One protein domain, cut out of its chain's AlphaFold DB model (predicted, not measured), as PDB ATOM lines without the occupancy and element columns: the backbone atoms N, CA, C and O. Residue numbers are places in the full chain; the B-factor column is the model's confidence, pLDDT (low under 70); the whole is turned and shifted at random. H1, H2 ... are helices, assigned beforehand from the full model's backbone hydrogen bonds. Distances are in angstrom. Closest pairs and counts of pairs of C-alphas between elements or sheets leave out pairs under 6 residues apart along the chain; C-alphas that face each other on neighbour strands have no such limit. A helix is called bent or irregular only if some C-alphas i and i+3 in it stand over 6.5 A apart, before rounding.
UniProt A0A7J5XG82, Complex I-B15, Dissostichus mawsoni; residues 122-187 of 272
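This is residues 122 to 187 of the 272 residues of the protein "Complex I-B15" of Dissostichus mawsoni (UniProt A0A7J5XG82). Three helices are strung out as an open, angular frame around no shared core: the long helix H2 is the main beam, H1 turns off at a corner near the beam's first end, and beyond its last end a long loop, residues 162 to 172, swings round and leads into H3, which points away from H2. No helix touches another. The printed part has 66 residues with three named helices, in the order H1, H2, H3, and no named strand; the class is all helix. The whole is extended, with a radius of gyration of the C-alphas of 18.3 A, and its C-alphas span 47 by 40 by 25 A along their three main axes.

H1 is residues 122 to 134, 18.4 A from first to last C-alpha, and begins at C-alpha 122 at (-123.085, 193.462, 70.974). H2 is residues 137 to 161, the longest helix with 25 residues and 36.4 A; it begins at C-alpha 137 at (-132.164, 175.571, 54.386) and ends at C-alpha 161 at (-149.958, 173.638, 86.051). H3 is residues 173 to 183, 15.1 A long, and ends at C-alpha 183 at (-123.809, 163.872, 91.824).

H1 and H2 are close but not clearly touching, with 2 pairs of C-alphas within 8 A. Their closest C-alphas, those of Ser 134 and Arg 140, are 6.3 A apart, while their centres are 22.0 A apart. Their lines stand at a steep tilt of 69.8 degrees, only just short of about perpendicular, and they run opposite ways. H2 and H3 are apart, and so are H1 and H3. In H1, H2 and H3 every pair of O i and N i+4 is within hydrogen-bond range. None of the three helices is bent or irregular.

The two C-alphas farthest apart, those of Ser 132 and His 165, are 48.3 A from each other, and the first and last printed C-alphas, those of Ala 122 and Pro 187, are 40.5 A apart. The link from H1 to H2 is tight, with 2 residues, and the link from H2 to H3 is long, with 11 residues. Residues 162 to 168 of that long link stand free, and so do residues 173 to 187, of which 173 to 183 belong to H3. The printed part has no cut. The mean pLDDT of the printed part is 90.8; residues 122 to 123 and residue 125 are under 70, and the mean is 73 in H1, 96 in H2 and 97 in H3.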
ATOM      1  N   ALA A 122    -122.718 194.860  70.707       65.50
ATOM      2  CA  ALA A 122    -123.085 193.462  70.974       65.50
ATOM      3  C   ALA A 122    -124.394 193.019  70.284       65.50
ATOM      4  O   ALA A 122    -124.458 191.914  69.746       65.50
ATOM      5  N   ARG A 123    -125.421 193.882  70.241       69.19
ATOM      6  CA  ARG A 123    -126.678 193.601  69.520       69.19
ATOM      7  C   ARG A 123    -126.471 193.508  68.006       69.19
ATOM      8  O   ARG A 123    -127.055 192.628  67.379       69.19
ATOM      9  N   SER A 124    -125.606 194.353  67.442       75.25
ATOM     10  CA  SER A 124    -125.232 194.313  66.022       75.25
ATOM     11  C   SER A 124    -124.502 193.012  65.653       75.25
ATOM     12  O   SER A 124    -124.873 192.346  64.687       75.25
ATOM     13  N   TRP A 125    -123.552 192.560  66.481       69.56
ATOM     14  CA  TRP A 125    -122.863 191.278  66.277       69.56
ATOM     15  C   TRP A 125    -123.810 190.069  66.379       69.56
ATOM     16  O   TRP A 125    -123.703 189.129  65.588       69.56
ATOM     17  N   ILE A 126    -124.770 190.086  67.310       79.19
ATOM     18  CA  ILE A 126    -125.788 189.025  67.418       79.19
ATOM     19  C   ILE A 126    -126.704 189.028  66.186       79.19
ATOM     20  O   ILE A 126    -126.927 187.977  65.593       79.19
ATOM     21  N   ALA A 127    -127.184 190.192  65.739       76.12
ATOM     22  CA  ALA A 127    -128.034 190.290  64.551       76.12
ATOM     23  C   ALA A 127    -127.315 189.804  63.278       76.12
ATOM     24  O   ALA A 127    -127.874 189.022  62.509       76.12
ATOM     25  N   PHE A 128    -126.047 190.189  63.094       72.31
ATOM     26  CA  PHE A 128    -125.229 189.758  61.959       72.31
ATOM     27  C   PHE A 128    -124.982 188.236  61.955       72.31
ATOM     28  O   PHE A 128    -125.085 187.571  60.920       72.31
ATOM     29  N   THR A 129    -124.699 187.648  63.121       72.56
ATOM     30  CA  THR A 129    -124.478 186.194  63.247       72.56
ATOM     31  C   THR A 129    -125.756 185.369  63.072       72.56
ATOM     32  O   THR A 129    -125.696 184.263  62.535       72.56
ATOM     33  N   VAL A 130    -126.917 185.895  63.474       78.19
ATOM     34  CA  VAL A 130    -128.219 185.259  63.216       78.19
ATOM     35  C   VAL A 130    -128.572 185.318  61.725       78.19
ATOM     36  O   VAL A 130    -128.937 184.288  61.159       78.19
ATOM     37  N   ALA A 131    -128.401 186.472  61.072       73.69
ATOM     38  CA  ALA A 131    -128.713 186.657  59.650       73.69
ATOM     39  C   ALA A 131    -127.840 185.787  58.725       73.69
ATOM     40  O   ALA A 131    -128.325 185.213  57.753       73.69
ATOM     41  N   SER A 132    -126.551 185.650  59.048       73.94
ATOM     42  CA  SER A 132    -125.615 184.814  58.282       73.94
ATOM     43  C   SER A 132    -125.905 183.312  58.378       73.94
ATOM     44  O   SER A 132    -125.638 182.590  57.421       73.94
ATOM     45  N   LYS A 133    -126.458 182.822  59.498       74.62
ATOM     46  CA  LYS A 133    -126.808 181.396  59.671       74.62
ATOM     47  C   LYS A 133    -128.205 181.041  59.153       74.62
ATOM     48  O   LYS A 133    -128.394 179.924  58.663       74.62
ATOM     49  N   SER A 134    -129.167 181.963  59.236       72.12
ATOM     50  CA  SER A 134    -130.575 181.711  58.888       72.12
ATOM     51  C   SER A 134    -130.849 181.525  57.389       72.12
ATOM     52  O   SER A 134    -131.913 181.022  57.031       72.12
ATOM     53  N   SER A 135    -129.898 181.875  56.517       76.44
ATOM     54  CA  SER A 135    -130.012 181.726  55.058       76.44
ATOM     55  C   SER A 135    -129.915 180.275  54.572       76.44
ATOM     56  O   SER A 135    -130.402 179.956  53.488       76.44
ATOM     57  N   SER A 136    -129.320 179.375  55.364       88.81
ATOM     58  CA  SER A 136    -129.166 177.969  54.975       88.81
ATOM     59  C   SER A 136    -130.457 177.157  55.213       88.81
ATOM     60  O   SER A 136    -131.021 177.201  56.312       88.81
ATOM     61  N   PRO A 137    -130.939 176.365  54.229       91.19
ATOM     62  CA  PRO A 137    -132.164 175.571  54.386       91.19
ATOM     63  C   PRO A 137    -132.113 174.539  55.525       91.19
ATOM     64  O   PRO A 137    -133.128 174.281  56.167       91.19
ATOM     65  N   SER A 138    -130.943 173.957  55.805       90.62
ATOM     66  CA  SER A 138    -130.757 172.986  56.895       90.62
ATOM     67  C   SER A 138    -130.904 173.621  58.279       90.62
ATOM     68  O   SER A 138    -131.490 173.017  59.175       90.62
ATOM     69  N   TYR A 139    -130.426 174.856  58.454       90.31
ATOM     70  CA  TYR A 139    -130.556 175.587  59.712       90.31
ATOM     71  C   TYR A 139    -132.016 175.913  60.036       90.31
ATOM     72  O   TYR A 139    -132.418 175.798  61.191       90.31
ATOM     73  N   ARG A 140    -132.819 176.275  59.026       89.62
ATOM     74  CA  ARG A 140    -134.253 176.555  59.202       89.62
ATOM     75  C   ARG A 140    -135.010 175.339  59.731       89.62
ATOM     76  O   ARG A 140    -135.713 175.473  60.724       89.62
ATOM     77  N   ARG A 141    -134.770 174.155  59.153       94.50
ATOM     78  CA  ARG A 141    -135.359 172.890  59.632       94.50
ATOM     79  C   ARG A 141    -134.965 172.593  61.081       94.50
ATOM     80  O   ARG A 141    -135.820 172.295  61.903       94.50
ATOM     81  N   ALA A 142    -133.686 172.760  61.424       94.88
ATOM     82  CA  ALA A 142    -133.219 172.548  62.795       94.88
ATOM     83  C   ALA A 142    -133.825 173.554  63.798       94.88
ATOM     84  O   ALA A 142    -134.051 173.212  64.957       94.88
ATOM     85  N   GLU A 143    -134.075 174.800  63.389       92.94
ATOM     86  CA  GLU A 143    -134.728 175.793  64.250       92.94
ATOM     87  C   GLU A 143    -136.230 175.521  64.398       92.94
ATOM     88  O   GLU A 143    -136.757 175.634  65.506       92.94
ATOM     89  N   GLU A 144    -136.898 175.084  63.328       95.75
ATOM     90  CA  GLU A 144    -138.281 174.596  63.360       95.75
ATOM     91  C   GLU A 144    -138.411 173.418  64.339       95.75
ATOM     92  O   GLU A 144    -139.242 173.478  65.247       95.75
ATOM     93  N   GLU A 145    -137.519 172.425  64.272       97.25
ATOM     94  CA  GLU A 145    -137.464 171.294  65.213       97.25
ATOM     95  C   GLU A 145    -137.238 171.744  66.670       97.25
ATOM     96  O   GLU A 145    -137.939 171.294  67.583       97.25
ATOM     97  N   ARG A 146    -136.306 172.678  66.915       96.62
ATOM     98  CA  ARG A 146    -136.087 173.253  68.260       96.62
ATOM     99  C   ARG A 146    -137.318 174.001  68.763       96.62
ATOM    100  O   ARG A 146    -137.640 173.911  69.950       96.62
ATOM    101  N   SER A 147    -137.987 174.755  67.893       96.75
ATOM    102  CA  SER A 147    -139.188 175.519  68.237       96.75
ATOM    103  C   SER A 147    -140.368 174.597  68.562       96.75
ATOM    104  O   SER A 147    -141.043 174.822  69.567       96.75
ATOM    105  N   ALA A 148    -140.533 173.508  67.801       98.19
ATOM    106  CA  ALA A 148    -141.542 172.477  68.025       98.19
ATOM    107  C   ALA A 148    -141.296 171.716  69.339       98.19
ATOM    108  O   ALA A 148    -142.223 171.464  70.109       98.19
ATOM    109  N   MET A 149    -140.036 171.406  69.653       97.56
ATOM    110  CA  MET A 149    -139.677 170.793  70.933       97.56
ATOM    111  C   MET A 149    -139.970 171.730  72.115       97.56
ATOM    112  O   MET A 149    -140.554 171.308  73.115       97.56
ATOM    113  N   ARG A 150    -139.607 173.015  72.001       97.50
ATOM    114  CA  ARG A 150    -139.876 174.024  73.041       97.50
ATOM    115  C   ARG A 150    -141.372 174.237  73.265       97.50
ATOM    116  O   ARG A 150    -141.789 174.342  74.418       97.50
ATOM    117  N   SER A 151    -142.174 174.310  72.200       97.75
ATOM    118  CA  SER A 151    -143.624 174.489  72.320       97.75
ATOM    119  C   SER A 151    -144.286 173.271  72.963       97.75
ATOM    120  O   SER A 151    -145.085 173.447  73.879       97.75
ATOM    121  N   ASN A 152    -143.886 172.051  72.586       98.06
ATOM    122  CA  ASN A 152    -144.398 170.819  73.189       98.06
ATOM    123  C   ASN A 152    -144.093 170.744  74.698       98.06
ATOM    124  O   ASN A 152    -145.004 170.571  75.504       98.06
ATOM    125  N   LEU A 153    -142.839 170.976  75.108       97.38
ATOM    126  CA  LEU A 153    -142.461 170.966  76.530       97.38
ATOM    127  C   LEU A 153    -143.215 172.028  77.347       97.38
ATOM    128  O   LEU A 153    -143.633 171.766  78.475       97.38
ATOM    129  N   LYS A 154    -143.434 173.217  76.773       97.00
ATOM    130  CA  LYS A 154    -144.220 174.275  77.420       97.00
ATOM    131  C   LYS A 154    -145.680 173.864  77.601       97.00
ATOM    132  O   LYS A 154    -146.238 174.119  78.666       97.00
ATOM    133  N   LEU A 155    -146.282 173.235  76.590       98.06
ATOM    134  CA  LEU A 155    -147.654 172.733  76.674       98.06
ATOM    135  C   LEU A 155    -147.779 171.669  77.767       98.06
ATOM    136  O   LEU A 155    -148.656 171.794  78.613       98.06
ATOM    137  N   GLN A 156    -146.862 170.698  77.826       96.62
ATOM    138  CA  GLN A 156    -146.852 169.674  78.881       96.62
ATOM    139  C   GLN A 156    -146.792 170.291  80.282       96.62
ATOM    140  O   GLN A 156    -147.577 169.926  81.159       96.62
ATOM    141  N   TYR A 157    -145.897 171.261  80.481       95.94
ATOM    142  CA  TYR A 157    -145.786 171.982  81.746       95.94
ATOM    143  C   TYR A 157    -147.071 172.755  82.080       95.94
ATOM    144  O   TYR A 157    -147.574 172.684  83.201       95.94
ATOM    145  N   GLN A 158    -147.643 173.457  81.100       96.56
ATOM    146  CA  GLN A 158    -148.857 174.246  81.286       96.56
ATOM    147  C   GLN A 158    -150.082 173.369  81.587       96.56
ATOM    148  O   GLN A 158    -150.879 173.726  82.454       96.56
ATOM    149  N   THR A 159    -150.212 172.199  80.955       96.12
ATOM    150  CA  THR A 159    -151.265 171.216  81.261       96.12
ATOM    151  C   THR A 159    -151.175 170.724  82.704       96.12
ATOM    152  O   THR A 159    -152.198 170.608  83.375       96.12
ATOM    153  N   GLN A 160    -149.964 170.474  83.212       95.31
ATOM    154  CA  GLN A 160    -149.775 170.085  84.613       95.31
ATOM    155  C   GLN A 160    -150.097 171.226  85.577       95.31
ATOM    156  O   GLN A 160    -150.669 170.980  86.636       95.31
ATOM    157  N   LEU A 161    -149.735 172.460  85.218       96.38
ATOM    158  CA  LEU A 161    -149.958 173.638  86.051       96.38
ATOM    159  C   LEU A 161    -151.441 174.020  86.147       96.38
ATOM    160  O   LEU A 161    -151.896 174.423  87.211       96.38
ATOM    161  N   ASN A 162    -152.193 173.858  85.059       96.38
ATOM    162  CA  ASN A 162    -153.604 174.235  84.981       96.38
ATOM    163  C   ASN A 162    -154.561 173.247  85.682       96.38
ATOM    164  O   ASN A 162    -155.765 173.492  85.698       96.38
ATOM    165  N   ASN A 163    -154.078 172.131  86.242       95.88
ATOM    166  CA  ASN A 163    -154.932 171.161  86.930       95.88
ATOM    167  C   ASN A 163    -155.300 171.657  88.351       95.88
ATOM    168  O   ASN A 163    -154.410 171.741  89.203       95.88
ATOM    169  N   PRO A 164    -156.586 171.929  88.655       96.00
ATOM    170  CA  PRO A 164    -157.008 172.483  89.946       96.00
ATOM    171  C   PRO A 164    -156.870 171.500  91.119       96.00
ATOM    172  O   PRO A 164    -156.842 171.917  92.273       96.00
ATOM    173  N   HIS A 165    -156.755 170.196  90.860       95.38
ATOM    174  CA  HIS A 165    -156.629 169.174  91.907       95.38
ATOM    175  C   HIS A 165    -155.177 168.918  92.341       95.38
ATOM    176  O   HIS A 165    -154.892 167.982  93.094       95.38
ATOM    177  N   ARG A 166    -154.232 169.733  91.871       92.12
ATOM    178  CA  ARG A 166    -152.800 169.547  92.097       92.12
ATOM    179  C   ARG A 166    -152.376 169.996  93.500       92.12
ATOM    180  O   ARG A 166    -152.472 171.170  93.830       92.12
ATOM    181  N   LYS A 167    -151.834 169.069  94.301       92.00
ATOM    182  CA  LYS A 167    -151.299 169.346  95.657       92.00
ATOM    183  C   LYS A 167    -149.773 169.201  95.794       92.00
ATOM    184  O   LYS A 167    -149.206 169.716  96.748       92.00
ATOM    185  N   ALA A 168    -149.104 168.505  94.869       92.75
ATOM    186  CA  ALA A 168    -147.655 168.241  94.906       92.75
ATOM    187  C   ALA A 168    -146.856 169.251  94.061       92.75
ATOM    188  O   ALA A 168    -147.448 169.947  93.249       92.75
ATOM    189  N   LEU A 169    -145.526 169.331  94.194       92.62
ATOM    190  CA  LEU A 169    -144.631 170.155  93.351       92.62
ATOM    191  C   LEU A 169    -144.468 169.550  91.934       92.62
ATOM    192  O   LEU A 169    -144.652 168.348  91.769       92.62
ATOM    193  N   ILE A 170    -144.240 170.348  90.875       94.31
ATOM    194  CA  ILE A 170    -143.906 169.807  89.531       94.31
ATOM    195  C   ILE A 170    -142.439 169.402  89.566       94.31
ATOM    196  O   ILE A 170    -141.580 170.257  89.766       94.31
ATOM    197  N   GLU A 171    -142.152 168.124  89.353       93.88
ATOM    198  CA  GLU A 171    -140.779 167.677  89.157       93.88
ATOM    199  C   GLU A 171    -140.350 167.958  87.718       93.88
ATOM    200  O   GLU A 171    -140.943 167.449  86.767       93.88
ATOM    201  N   ASP A 172    -139.314 168.779  87.554       95.56
ATOM    202  CA  ASP A 172    -138.693 168.999  86.253       95.56
ATOM    203  C   ASP A 172    -137.652 167.891  85.988       95.56
ATOM    204  O   ASP A 172    -136.605 167.848  86.652       95.56
ATOM    205  N   PRO A 173    -137.876 166.998  85.003       95.62
ATOM    206  CA  PRO A 173    -136.916 165.950  84.677       95.62
ATOM    207  C   PRO A 173    -135.574 166.511  84.184       95.62
ATOM    208  O   PRO A 173    -134.552 165.832  84.319       95.62
ATOM    209  N   ALA A 174    -135.532 167.728  83.629       95.88
ATOM    210  CA  ALA A 174    -134.283 168.368  83.225       95.88
ATOM    211  C   ALA A 174    -133.438 168.755  84.446       95.88
ATOM    212  O   ALA A 174    -132.234 168.476  84.470       95.88
ATOM    213  N   LEU A 175    -134.069 169.317  85.480       96.62
ATOM    214  CA  LEU A 175    -133.398 169.648  86.736       96.62
ATOM    215  C   LEU A 175    -132.883 168.386  87.435       96.62
ATOM    216  O   LEU A 175    -131.718 168.343  87.834       96.62
ATOM    217  N   ASN A 176    -133.704 167.336  87.506       97.00
ATOM    218  CA  ASN A 176    -133.306 166.064  88.110       97.00
ATOM    219  C   ASN A 176    -132.111 165.437  87.377       97.00
ATOM    220  O   ASN A 176    -131.149 165.020  88.022       97.00
ATOM    221  N   ARG A 177    -132.102 165.433  86.038       97.25
ATOM    222  CA  ARG A 177    -130.955 164.945  85.247       97.25
ATOM    223  C   ARG A 177    -129.704 165.799  85.441       97.25
ATOM    224  O   ARG A 177    -128.605 165.254  85.500       97.25
ATOM    225  N   TRP A 178    -129.850 167.117  85.563       96.88
ATOM    226  CA  TRP A 178    -128.728 168.017  85.835       96.88
ATOM    227  C   TRP A 178    -128.119 167.773  87.220       96.88
ATOM    228  O   TRP A 178    -126.900 167.635  87.345       96.88
ATOM    229  N   MET A 179    -128.960 167.650  88.250       98.06
ATOM    230  CA  MET A 179    -128.528 167.303  89.606       98.06
ATOM    231  C   MET A 179    -127.875 165.923  89.643       98.06
ATOM    232  O   MET A 179    -126.786 165.769  90.198       98.06
ATOM    233  N   TYR A 180    -128.492 164.943  88.981       97.31
ATOM    234  CA  TYR A 180    -127.957 163.596  88.840       97.31
ATOM    235  C   TYR A 180    -126.568 163.620  88.200       97.31
ATOM    236  O   TYR A 180    -125.643 163.047  88.766       97.31
ATOM    237  N   ALA A 181    -126.381 164.333  87.087       97.19
ATOM    238  CA  ALA A 181    -125.088 164.425  86.409       97.19
ATOM    239  C   ALA A 181    -123.987 165.021  87.302       97.19
ATOM    240  O   ALA A 181    -122.840 164.583  87.237       97.19
ATOM    241  N   ARG A 182    -124.322 165.987  88.169       96.75
ATOM    242  CA  ARG A 182    -123.365 166.558  89.134       96.75
ATOM    243  C   ARG A 182    -123.018 165.577  90.250       96.75
ATOM    244  O   ARG A 182    -121.848 165.457  90.611       96.75
ATOM    245  N   ALA A 183    -124.015 164.873  90.781       97.69
ATOM    246  CA  ALA A 183    -123.809 163.872  91.824       97.69
ATOM    247  C   ALA A 183    -123.038 162.641  91.303       97.69
ATOM    248  O   ALA A 183    -122.172 162.111  91.994       97.69
ATOM    249  N   HIS A 184    -123.277 162.232  90.056       96.81
ATOM    250  CA  HIS A 184    -122.723 161.018  89.447       96.81
ATOM    251  C   HIS A 184    -121.501 161.319  88.574       96.81
ATOM    252  O   HIS A 184    -121.391 160.865  87.437       96.81
ATOM    253  N   THR A 185    -120.549 162.083  89.113       95.88
ATOM    254  CA  THR A 185    -119.323 162.434  88.375       95.88
ATOM    255  C   THR A 185    -118.312 161.273  88.345       95.88
ATOM    256  O   THR A 185    -117.605 161.091  87.354       95.88
ATOM    257  N   TYR A 186    -118.252 160.450  89.401       95.94
ATOM    258  CA  TYR A 186    -117.231 159.400  89.559       95.94
ATOM    259  C   TYR A 186    -117.283 158.253  88.535       95.94
ATOM    260  O   TYR A 186    -116.216 157.888  88.044       95.94
ATOM    261  N   PRO A 187    -118.449 157.709  88.134       96.25
ATOM    262  CA  PRO A 187    -118.504 156.628  87.140       96.25
ATOM    263  C   PRO A 187    -117.920 157.014  85.773       96.25
ATOM    264  O   PRO A 187    -117.442 156.163  85.026       96.25
TER     265      PRO A 187